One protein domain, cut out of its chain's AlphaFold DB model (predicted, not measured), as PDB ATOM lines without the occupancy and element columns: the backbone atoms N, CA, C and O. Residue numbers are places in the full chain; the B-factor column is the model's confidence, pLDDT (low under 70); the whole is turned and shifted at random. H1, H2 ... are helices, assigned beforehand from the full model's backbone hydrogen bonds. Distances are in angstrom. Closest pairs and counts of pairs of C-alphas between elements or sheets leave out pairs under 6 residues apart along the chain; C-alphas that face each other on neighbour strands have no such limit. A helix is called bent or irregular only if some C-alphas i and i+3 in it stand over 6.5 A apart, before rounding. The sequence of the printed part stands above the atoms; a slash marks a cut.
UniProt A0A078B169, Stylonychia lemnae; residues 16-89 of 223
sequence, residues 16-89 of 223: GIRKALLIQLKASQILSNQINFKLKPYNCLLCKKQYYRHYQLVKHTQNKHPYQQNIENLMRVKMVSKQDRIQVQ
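This is residues 16 to 89 of the 223 residues of a protein of Stylonychia lemnae (UniProt A0A078B169). Two long helical arms stick out from a small head, one made by residues 16 to 37, of which 16 to 35 belong to H1, the other by residues 73 to 89, of which 73 to 87 belong to H3. The head holds the short helix H2 and the loop before it, folded back on itself in a short pairing of residues 42 to 43 with 50 to 51; H3 leaves it at the end of H2. The printed part has 74 residues with three named helices in the order H1, H2, H3 and no named strand, and its class is all helix. It is extended, with a radius of gyration of the C-alphas of 20.0 A, and flat, spanning 62 by 37 by 15 A.

H1, residues 16 to 35, stands free and touches no helix. It is apart from H2, residues 54 to 64, and from H3, residues 66 to 87. H2 and H3 only just touch, with 3 pairs of C-alphas within 8 A, and only at the corner by their tight link. H3 touches H2 with residues 68 to 69 alone; the closest C-alphas, those of Thr 61 and Gln 69, are 6.5 A apart. H2 and H3 run opposite ways at a shallow tilt of 34 degrees, only just short of steep. In H1 and H2 every O i to N i+4 pair is within hydrogen-bond range; in H3 10 of 18 are.

H1 begins with C-alpha 16 at (-57.471, -23.742, -50.539) and measures 29.8 A. H2 measures 15.3 A from C-alpha 54 to C-alpha 64. H3 measures 35.1 A and ends with C-alpha 87 at (-55.536, 10.975, -76.525). H3 is irregular: C-alphas 67 and 70 are 7.4 A apart.

The C-alphas of Gly 16 and Tyr 67, the two farthest apart, are 63.1 A from each other. The printed part has no cut. The link from H1 to H2, residues 36 to 53, is long. The mean pLDDT of the printed part is 73.8; it is under 70 at residue 16, residues 27 to 38 and residues 69 to 89.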
ATOM      1  N   GLY A  16     -57.473 -24.460 -49.260       69.31
ATOM      2  CA  GLY A  16     -57.471 -23.742 -50.539       69.31
ATOM      3  C   GLY A  16     -58.883 -23.503 -51.080       69.31
ATOM      4  O   GLY A  16     -59.214 -22.386 -51.481       69.31
ATOM      5  N   ILE A  17     -59.749 -24.518 -51.000       73.88
ATOM      6  CA  ILE A  17     -61.132 -24.453 -51.499       73.88
ATOM      7  C   ILE A  17     -61.954 -23.410 -50.723       73.88
ATOM      8  O   ILE A  17     -62.677 -22.611 -51.323       73.88
ATOM      9  N   ARG A  18     -61.795 -23.341 -49.393       72.94
ATOM     10  CA  ARG A  18     -62.501 -22.350 -48.557       72.94
ATOM     11  C   ARG A  18     -62.109 -20.908 -48.883       72.94
ATOM     12  O   ARG A  18     -62.972 -20.032 -48.905       72.94
ATOM     13  N   LYS A  19     -60.828 -20.649 -49.171       73.62
ATOM     14  CA  LYS A  19     -60.357 -19.307 -49.554       73.62
ATOM     15  C   LYS A  19     -60.894 -18.884 -50.924       73.62
ATOM     16  O   LYS A  19     -61.317 -17.741 -51.067       73.62
ATOM     17  N   ALA A  20     -60.937 -19.796 -51.898       71.69
ATOM     18  CA  ALA A  20     -61.463 -19.507 -53.232       71.69
ATOM     19  C   ALA A  20     -62.967 -19.164 -53.212       71.69
ATOM     20  O   ALA A  20     -63.377 -18.161 -53.799       71.69
ATOM     21  N   LEU A  21     -63.775 -19.928 -52.466       73.56
ATOM     22  CA  LEU A  21     -65.214 -19.664 -52.309       73.56
ATOM     23  C   LEU A  21     -65.492 -18.308 -51.642       73.56
ATOM     24  O   LEU A  21     -66.401 -17.586 -52.051       73.56
ATOM     25  N   LEU A  22     -64.680 -17.919 -50.654       76.44
ATOM     26  CA  LEU A  22     -64.819 -16.635 -49.966       76.44
ATOM     27  C   LEU A  22     -64.506 -15.434 -50.880       76.44
ATOM     28  O   LEU A  22     -65.133 -14.382 -50.748       76.44
ATOM     29  N   ILE A  23     -63.570 -15.583 -51.822       75.31
ATOM     30  CA  ILE A  23     -63.254 -14.549 -52.822       75.31
ATOM     31  C   ILE A  23     -64.420 -14.377 -53.807       75.31
ATOM     32  O   ILE A  23     -64.821 -13.245 -54.083       75.31
ATOM     33  N   GLN A  24     -65.011 -15.477 -54.282       71.69
ATOM     34  CA  GLN A  24     -66.165 -15.433 -55.189       71.69
ATOM     35  C   GLN A  24     -67.397 -14.791 -54.532       71.69
ATOM     36  O   GLN A  24     -68.045 -13.941 -55.141       71.69
ATOM     37  N   LEU A  25     -67.683 -15.120 -53.268       79.62
ATOM     38  CA  LEU A  25     -68.782 -14.515 -52.506       79.62
ATOM     39  C   LEU A  25     -68.622 -12.997 -52.345       79.62
ATOM     40  O   LEU A  25     -69.585 -12.255 -52.533       79.62
ATOM     41  N   LYS A  26     -67.405 -12.516 -52.060       75.88
ATOM     42  CA  LYS A  26     -67.131 -11.076 -51.924       75.88
ATOM     43  C   LYS A  26     -67.277 -10.318 -53.244       75.88
ATOM     44  O   LYS A  26     -67.821  -9.216 -53.240       75.88
ATOM     45  N   ALA A  27     -66.841 -10.893 -54.366       68.62
ATOM     46  CA  ALA A  27     -66.999 -10.270 -55.682       68.62
ATOM     47  C   ALA A  27     -68.483 -10.080 -56.049       68.62
ATOM     48  O   ALA A  27     -68.883  -8.995 -56.478       68.62
ATOM     49  N   SER A  28     -69.316 -11.090 -55.787       67.12
ATOM     50  CA  SER A  28     -70.766 -11.019 -56.007       67.12
ATOM     51  C   SER A  28     -71.452  -9.981 -55.114       67.12
ATOM     52  O   SER A  28     -72.377  -9.306 -55.556       67.12
ATOM     53  N   GLN A  29     -70.974  -9.802 -53.879       66.50
ATOM     54  CA  GLN A  29     -71.513  -8.815 -52.940       66.50
ATOM     55  C   GLN A  29     -71.158  -7.371 -53.338       66.50
ATOM     56  O   GLN A  29     -71.972  -6.462 -53.187       66.50
ATOM     57  N   ILE A  30     -69.970  -7.150 -53.911       63.06
ATOM     58  CA  ILE A  30     -69.572  -5.845 -54.467       63.06
ATOM     59  C   ILE A  30     -70.442  -5.495 -55.686       63.06
ATOM     60  O   ILE A  30     -70.941  -4.374 -55.779       63.06
ATOM     61  N   LEU A  31     -70.691  -6.463 -56.574       61.38
ATOM     62  CA  LEU A  31     -71.582  -6.295 -57.729       61.38
ATOM     63  C   LEU A  31     -73.044  -6.063 -57.315       61.38
ATOM     64  O   LEU A  31     -73.693  -5.168 -57.855       61.38
ATOM     65  N   SER A  32     -73.566  -6.789 -56.321       58.97
ATOM     66  CA  SER A  32     -74.942  -6.575 -55.849       58.97
ATOM     67  C   SER A  32     -75.117  -5.222 -55.160       58.97
ATOM     68  O   SER A  32     -76.163  -4.587 -55.294       58.97
ATOM     69  N   ASN A  33     -74.087  -4.749 -54.455       56.81
ATOM     70  CA  ASN A  33     -74.105  -3.432 -53.828       56.81
ATOM     71  C   ASN A  33     -74.046  -2.303 -54.863       56.81
ATOM     72  O   ASN A  33     -74.625  -1.255 -54.618       56.81
ATOM     73  N   GLN A  34     -73.447  -2.510 -56.041       58.12
ATOM     74  CA  GLN A  34     -73.519  -1.538 -57.142       58.12
ATOM     75  C   GLN A  34     -74.910  -1.464 -57.796       58.12
ATOM     76  O   GLN A  34     -75.293  -0.404 -58.286       58.12
ATOM     77  N   ILE A  35     -75.686  -2.551 -57.776       56.66
ATOM     78  CA  ILE A  35     -76.996  -2.632 -58.447       56.66
ATOM     79  C   ILE A  35     -78.148  -2.144 -57.544       56.66
ATOM     80  O   ILE A  35     -79.176  -1.692 -58.043       56.66
ATOM     81  N   ASN A  36     -77.976  -2.156 -56.217       50.31
ATOM     82  CA  ASN A  36     -79.025  -1.774 -55.255       50.31
ATOM     83  C   ASN A  36     -79.122  -0.280 -54.929       50.31
ATOM     84  O   ASN A  36     -79.970   0.140 -54.135       50.31
ATOM     85  N   PHE A  37     -78.308   0.561 -55.550       56.81
ATOM     86  CA  PHE A  37     -78.454   1.990 -55.377       56.81
ATOM     87  C   PHE A  37     -79.585   2.495 -56.276       56.81
ATOM     88  O   PHE A  37     -79.382   2.802 -57.446       56.81
ATOM     89  N   LYS A  38     -80.772   2.710 -55.685       67.69
ATOM     90  CA  LYS A  38     -81.819   3.630 -56.192       67.69
ATOM     91  C   LYS A  38     -81.316   5.087 -56.279       67.69
ATOM     92  O   LYS A  38     -82.087   6.035 -56.140       67.69
ATOM     93  N   LEU A  39     -80.014   5.285 -56.450       80.44
ATOM     94  CA  LEU A  39     -79.408   6.575 -56.666       80.44
ATOM     95  C   LEU A  39     -79.777   6.987 -58.077       80.44
ATOM     96  O   LEU A  39     -79.549   6.274 -59.048       80.44
ATOM     97  N   LYS A  40     -80.413   8.141 -58.164       91.12
ATOM     98  CA  LYS A  40     -80.742   8.810 -59.407       91.12
ATOM     99  C   LYS A  40     -79.479   9.565 -59.839       91.12
ATOM    100  O   LYS A  40     -79.206  10.618 -59.263       91.12
ATOM    101  N   PRO A  41     -78.673   9.038 -60.783       90.44
ATOM    102  CA  PRO A  41     -77.313   9.536 -60.999       90.44
ATOM    103  C   PRO A  41     -77.280  10.918 -61.666       90.44
ATOM    104  O   PRO A  41     -76.234  11.554 -61.702       90.44
ATOM    105  N   TYR A  42     -78.413  11.393 -62.192       94.00
ATOM    106  CA  TYR A  42     -78.514  12.676 -62.878       94.00
ATOM    107  C   TYR A  42     -79.196  13.704 -61.978       94.00
ATOM    108  O   TYR A  42     -80.392  13.603 -61.727       94.00
ATOM    109  N   ASN A  43     -78.470  14.715 -61.516       94.88
ATOM    110  CA  ASN A  43     -78.988  15.786 -60.669       94.88
ATOM    111  C   ASN A  43     -79.002  17.135 -61.405       94.88
ATOM    112  O   ASN A  43     -78.049  17.497 -62.086       94.88
ATOM    113  N   CYS A  44     -80.078  17.903 -61.244       95.25
ATOM    114  CA  CYS A  44     -80.146  19.283 -61.713       95.25
ATOM    115  C   CYS A  44     -79.349  20.181 -60.765       95.25
ATOM    116  O   CYS A  44     -79.648  20.232 -59.575       95.25
ATOM    117  N   LEU A  45     -78.368  20.924 -61.274       93.25
ATOM    118  CA  LEU A  45     -77.544  21.812 -60.443       93.25
ATOM    119  C   LEU A  45     -78.319  23.024 -59.907       93.25
ATOM    120  O   LEU A  45     -77.928  23.610 -58.902       93.25
ATOM    121  N   LEU A  46     -79.430  23.373 -60.556       94.56
ATOM    122  CA  LEU A  46     -80.212  24.572 -60.264       94.56
ATOM    123  C   LEU A  46     -81.198  24.348 -59.114       94.56
ATOM    124  O   LEU A  46     -81.293  25.174 -58.213       94.56
ATOM    125  N   CYS A  47     -81.906  23.214 -59.112       96.06
ATOM    126  CA  CYS A  47     -82.898  22.888 -58.079       96.06
ATOM    127  C   CYS A  47     -82.594  21.607 -57.285       96.06
ATOM    128  O   CYS A  47     -83.415  21.177 -56.478       96.06
ATOM    129  N   LYS A  48     -81.441  20.964 -57.524       94.00
ATOM    130  CA  LYS A  48     -80.973  19.725 -56.871       94.00
ATOM    131  C   LYS A  48     -81.885  18.499 -57.039       94.00
ATOM    132  O   LYS A  48     -81.619  17.458 -56.439       94.00
ATOM    133  N   LYS A  49     -82.917  18.564 -57.891       95.62
ATOM    134  CA  LYS A  49     -83.753  17.399 -58.224       95.62
ATOM    135  C   LYS A  49     -82.938  16.334 -58.943       95.62
ATOM    136  O   LYS A  49     -82.140  16.649 -59.822       95.62
ATOM    137  N   GLN A  50     -83.173  15.076 -58.589       95.06
ATOM    138  CA  GLN A  50     -82.477  13.934 -59.169       95.06
ATOM    139  C   GLN A  50     -83.395  13.121 -60.091       95.06
ATOM    140  O   GLN A  50     -84.602  13.006 -59.853       95.06
ATOM    141  N   TYR A  51     -82.800  12.510 -61.111       94.88
ATOM    142  CA  TYR A  51     -83.437  11.764 -62.188       94.88
ATOM    143  C   TYR A  51     -82.704  10.448 -62.474       94.88
ATOM    144  O   TYR A  51     -81.482  10.353 -62.353       94.88
ATOM    145  N   TYR A  52     -83.454   9.424 -62.886       92.50
ATOM    146  CA  TYR A  52     -82.885   8.113 -63.219       92.50
ATOM    147  C   TYR A  52     -82.210   8.100 -64.588       92.50
ATOM    148  O   TYR A  52     -81.296   7.316 -64.825       92.50
ATOM    149  N   ARG A  53     -82.676   8.947 -65.510       93.06
ATOM    150  CA  ARG A  53     -82.198   8.984 -66.894       93.06
ATOM    151  C   ARG A  53     -81.879  10.412 -67.319       93.06
ATOM    152  O   ARG A  53     -82.602  11.342 -66.970       93.06
ATOM    153  N   HIS A  54     -80.851  10.564 -68.151       93.75
ATOM    154  CA  HIS A  54     -80.385  11.861 -68.647       93.75
ATOM    155  C   HIS A  54     -81.485  12.678 -69.349       93.75
ATOM    156  O   HIS A  54     -81.619  13.873 -69.104       93.75
ATOM    157  N   TYR A  55     -82.328  12.052 -70.182       95.19
ATOM    158  CA  TYR A  55     -83.392  12.781 -70.893       95.19
ATOM    159  C   TYR A  55     -84.420  13.423 -69.945       95.19
ATOM    160  O   TYR A  55     -85.011  14.446 -70.282       95.19
ATOM    161  N   GLN A  56     -84.639  12.840 -68.758       96.81
ATOM    162  CA  GLN A  56     -85.561  13.393 -67.764       96.81
ATOM    163  C   GLN A  56     -84.993  14.677 -67.158       96.81
ATOM    164  O   GLN A  56     -85.736  15.641 -66.991       96.81
ATOM    165  N   LEU A  57     -83.679  14.704 -66.898       96.12
ATOM    166  CA  LEU A  57     -82.964  15.909 -66.485       96.12
ATOM    167  C   LEU A  57     -83.061  16.992 -67.568       96.12
ATOM    168  O   LEU A  57     -83.468  18.104 -67.260       96.12
ATOM    169  N   VAL A  58     -82.790  16.663 -68.837       93.88
ATOM    170  CA  VAL A  58     -82.873  17.635 -69.947       93.88
ATOM    171  C   VAL A  58     -84.275  18.234 -70.070       93.88
ATOM    172  O   VAL A  58     -84.420  19.456 -70.083       93.88
ATOM    173  N   LYS A  59     -85.319  17.392 -70.094       95.88
ATOM    174  CA  LYS A  59     -86.718  17.849 -70.157       95.88
ATOM    175  C   LYS A  59     -87.081  18.713 -68.948       95.88
ATOM    176  O   LYS A  59     -87.805  19.698 -69.077       95.88
ATOM    177  N   HIS A  60     -86.578  18.357 -67.767       96.38
ATOM    178  CA  HIS A  60     -86.754  19.160 -66.567       96.38
ATOM    179  C   HIS A  60     -86.083  20.532 -66.691       96.38
ATOM    180  O   HIS A  60     -86.760  21.537 -66.475       96.38
ATOM    181  N   THR A  61     -84.804  20.592 -67.072       94.81
ATOM    182  CA  THR A  61     -84.074  21.854 -67.244       94.81
ATOM    183  C   THR A  61     -84.740  22.719 -68.314       94.81
ATOM    184  O   THR A  61     -84.868  23.921 -68.126       94.81
ATOM    185  N   GLN A  62     -85.280  22.126 -69.382       94.44
ATOM    186  CA  GLN A  62     -86.027  22.855 -70.413       94.44
ATOM    187  C   GLN A  62     -87.315  23.486 -69.901       94.44
ATOM    188  O   GLN A  62     -87.566  24.664 -70.133       94.44
ATOM    189  N   ASN A  63     -88.115  22.719 -69.165       96.50
ATOM    190  CA  ASN A  63     -89.441  23.171 -68.757       96.50
ATOM    191  C   ASN A  63     -89.420  24.028 -67.486       96.50
ATOM    192  O   ASN A  63     -90.329  24.823 -67.268       96.50
ATOM    193  N   LYS A  64     -88.440  23.818 -66.601       96.69
ATOM    194  CA  LYS A  64     -88.356  24.488 -65.293       96.69
ATOM    195  C   LYS A  64     -87.240  25.525 -65.217       96.69
ATOM    196  O   LYS A  64     -87.321  26.413 -64.376       96.69
ATOM    197  N   HIS A  65     -86.243  25.444 -66.098       94.62
ATOM    198  CA  HIS A  65     -85.095  26.349 -66.134       94.62
ATOM    199  C   HIS A  65     -84.772  26.850 -67.564       94.62
ATOM    200  O   HIS A  65     -83.614  26.785 -67.987       94.62
ATOM    201  N   PRO A  66     -85.759  27.379 -68.320       89.19
ATOM    202  CA  PRO A  66     -85.589  27.723 -69.738       89.19
ATOM    203  C   PRO A  66     -84.464  28.741 -69.989       89.19
ATOM    204  O   PRO A  66     -83.729  28.630 -70.964       89.19
ATOM    205  N   TYR A  67     -84.255  29.685 -69.069       87.62
ATOM    206  CA  TYR A  67     -83.229  30.725 -69.202       87.62
ATOM    207  C   TYR A  67     -81.801  30.252 -68.879       87.62
ATOM    208  O   TYR A  67     -80.845  30.973 -69.149       87.62
ATOM    209  N   GLN A  68     -81.626  29.054 -68.308       78.62
ATOM    210  CA  GLN A  68     -80.318  28.557 -67.850       78.62
ATOM    211  C   GLN A  68     -79.777  27.385 -68.681       78.62
ATOM    212  O   GLN A  68     -78.650  26.941 -68.452       78.62
ATOM    213  N   GLN A  69     -80.512  26.928 -69.700       67.56
ATOM    214  CA  GLN A  69     -80.087  25.821 -70.569       67.56
ATOM    215  C   GLN A  69     -78.773  26.090 -71.317       67.56
ATOM    216  O   GLN A  69     -78.053  25.155 -71.667       67.56
ATOM    217  N   ASN A  70     -78.433  27.362 -71.538       65.94
ATOM    218  CA  ASN A  70     -77.244  27.737 -72.300       65.94
ATOM    219  C   ASN A  70     -75.928  27.431 -71.547       65.94
ATOM    220  O   ASN A  70     -74.885  27.221 -72.161       65.94
ATOM    221  N   ILE A  71     -75.973  27.328 -70.213       66.31
ATOM    222  CA  ILE A  71     -74.779  27.111 -69.379       66.31
ATOM    223  C   ILE A  71     -74.336  25.637 -69.400       66.31
ATOM    224  O   ILE A  71     -73.137  25.351 -69.409       66.31
ATOM    225  N   GLU A  72     -75.271  24.684 -69.462       64.88
ATOM    226  CA  GLU A  72     -74.932  23.251 -69.467       64.88
ATOM    227  C   GLU A  72     -74.324  22.796 -70.803       64.88
ATOM    228  O   GLU A  72     -73.380  22.000 -70.807       64.88
ATOM    229  N   ASN A  73     -74.780  23.354 -71.930       61.94
ATOM    230  CA  ASN A  73     -74.134  23.132 -73.227       61.94
ATOM    231  C   ASN A  73     -72.706  23.702 -73.236       61.94
ATOM    232  O   ASN A  73     -71.784  23.047 -73.720       61.94
ATOM    233  N   LEU A  74     -72.494  24.857 -72.601       60.06
ATOM    234  CA  LEU A  74     -71.167  25.456 -72.458       60.06
ATOM    235  C   LEU A  74     -70.222  24.611 -71.578       60.06
ATOM    236  O   LEU A  74     -69.028  24.516 -71.869       60.06
ATOM    237  N   MET A  75     -70.732  23.955 -70.527       57.53
ATOM    238  CA  MET A  75     -69.932  23.049 -69.686       57.53
ATOM    239  C   MET A  75     -69.617  21.713 -70.368       57.53
ATOM    240  O   MET A  75     -68.515  21.189 -70.193       57.53
ATOM    241  N   ARG A  76     -70.528  21.179 -71.195       57.53
ATOM    242  CA  ARG A  76     -70.281  19.943 -71.955       57.53
ATOM    243  C   ARG A  76     -69.211  20.136 -73.037       57.53
ATOM    244  O   ARG A  76     -68.352  19.273 -73.187       57.53
ATOM    245  N   VAL A  77     -69.187  21.290 -73.709       51.81
ATOM    246  CA  VAL A  77     -68.153  21.631 -74.711       51.81
ATOM    247  C   VAL A  77     -66.760  21.773 -74.074       51.81
ATOM    248  O   VAL A  77     -65.766  21.349 -74.660       51.81
ATOM    249  N   LYS A  78     -66.664  22.283 -72.838       46.12
ATOM    250  CA  LYS A  78     -65.374  22.406 -72.127       46.12
ATOM    251  C   LYS A  78     -64.804  21.080 -71.608       46.12
ATOM    252  O   LYS A  78     -63.603  21.004 -71.362       46.12
ATOM    253  N   MET A  79     -65.633  20.053 -71.416       45.66
ATOM    254  CA  MET A  79     -65.169  18.721 -70.997       45.66
ATOM    255  C   MET A  79     -64.557  17.937 -72.167       45.66
ATOM    256  O   MET A  79     -63.553  17.256 -71.974       45.66
ATOM    257  N   VAL A  80     -65.083  18.096 -73.387       48.00
ATOM    258  CA  VAL A  80     -64.532  17.440 -74.589       48.00
ATOM    259  C   VAL A  80     -63.146  18.000 -74.939       48.00
ATOM    260  O   VAL A  80     -62.213  17.229 -75.135       48.00
ATOM    261  N   SER A  81     -62.940  19.322 -74.857       50.09
ATOM    262  CA  SER A  81     -61.639  19.924 -75.212       50.09
ATOM    263  C   SER A  81     -60.483  19.593 -74.256       50.09
ATOM    264  O   SER A  81     -59.316  19.795 -74.600       50.09
ATOM    265  N   LYS A  82     -60.769  19.072 -73.055       47.62
ATOM    266  CA  LYS A  82     -59.742  18.546 -72.140       47.62
ATOM    267  C   LYS A  82     -59.500  17.047 -72.315       47.62
ATOM    268  O   LYS A  82     -58.387  16.598 -72.056       47.62
ATOM    269  N   GLN A  83     -60.498  16.294 -72.778       44.62
ATOM    270  CA  GLN A  83     -60.361  14.868 -73.078       44.62
ATOM    271  C   GLN A  83     -59.488  14.638 -74.328       44.62
ATOM    272  O   GLN A  83     -58.692  13.699 -74.354       44.62
ATOM    273  N   ASP A  84     -59.538  15.551 -75.302       45.84
ATOM    274  CA  ASP A  84     -58.712  15.487 -76.517       45.84
ATOM    275  C   ASP A  84     -57.217  15.750 -76.252       45.84
ATOM    276  O   ASP A  84     -56.360  15.335 -77.029       45.84
ATOM    277  N   ARG A  85     -56.861  16.347 -75.102       44.97
ATOM    278  CA  ARG A  85     -55.454  16.444 -74.669       44.97
ATOM    279  C   ARG A  85     -54.889  15.132 -74.118       44.97
ATOM    280  O   ARG A  85     -53.674  14.998 -74.051       44.97
ATOM    281  N   ILE A  86     -55.729  14.161 -73.754       51.91
ATOM    282  CA  ILE A  86     -55.278  12.884 -73.174       51.91
ATOM    283  C   ILE A  86     -55.113  11.798 -74.254       51.91
ATOM    284  O   ILE A  86     -54.365  10.844 -74.054       51.91
ATOM    285  N   GLN A  87     -55.722  11.947 -75.436       49.88
ATOM    286  CA  GLN A  87     -55.536  10.975 -76.525       49.88
ATOM    287  C   GLN A  87     -54.284  11.219 -77.379       49.88
ATOM    288  O   GLN A  87     -53.738  10.260 -77.915       49.88
ATOM    289  N   VAL A  88     -53.750  12.445 -77.430       48.19
ATOM    290  CA  VAL A  88     -52.482  12.702 -78.146       48.19
ATOM    291  C   VAL A  88     -51.265  12.175 -77.366       48.19
ATOM    292  O   VAL A  88     -50.247  11.845 -77.965       48.19
ATOM    293  N   GLN A  89     -51.369  11.999 -76.044       46.53
ATOM    294  CA  GLN A  89     -50.245  11.527 -75.224       46.53
ATOM    295  C   GLN A  89     -50.178   9.997 -75.058       46.53
ATOM    296  O   GLN A  89     -49.128   9.474 -74.698       46.53
TER     297      GLN A  89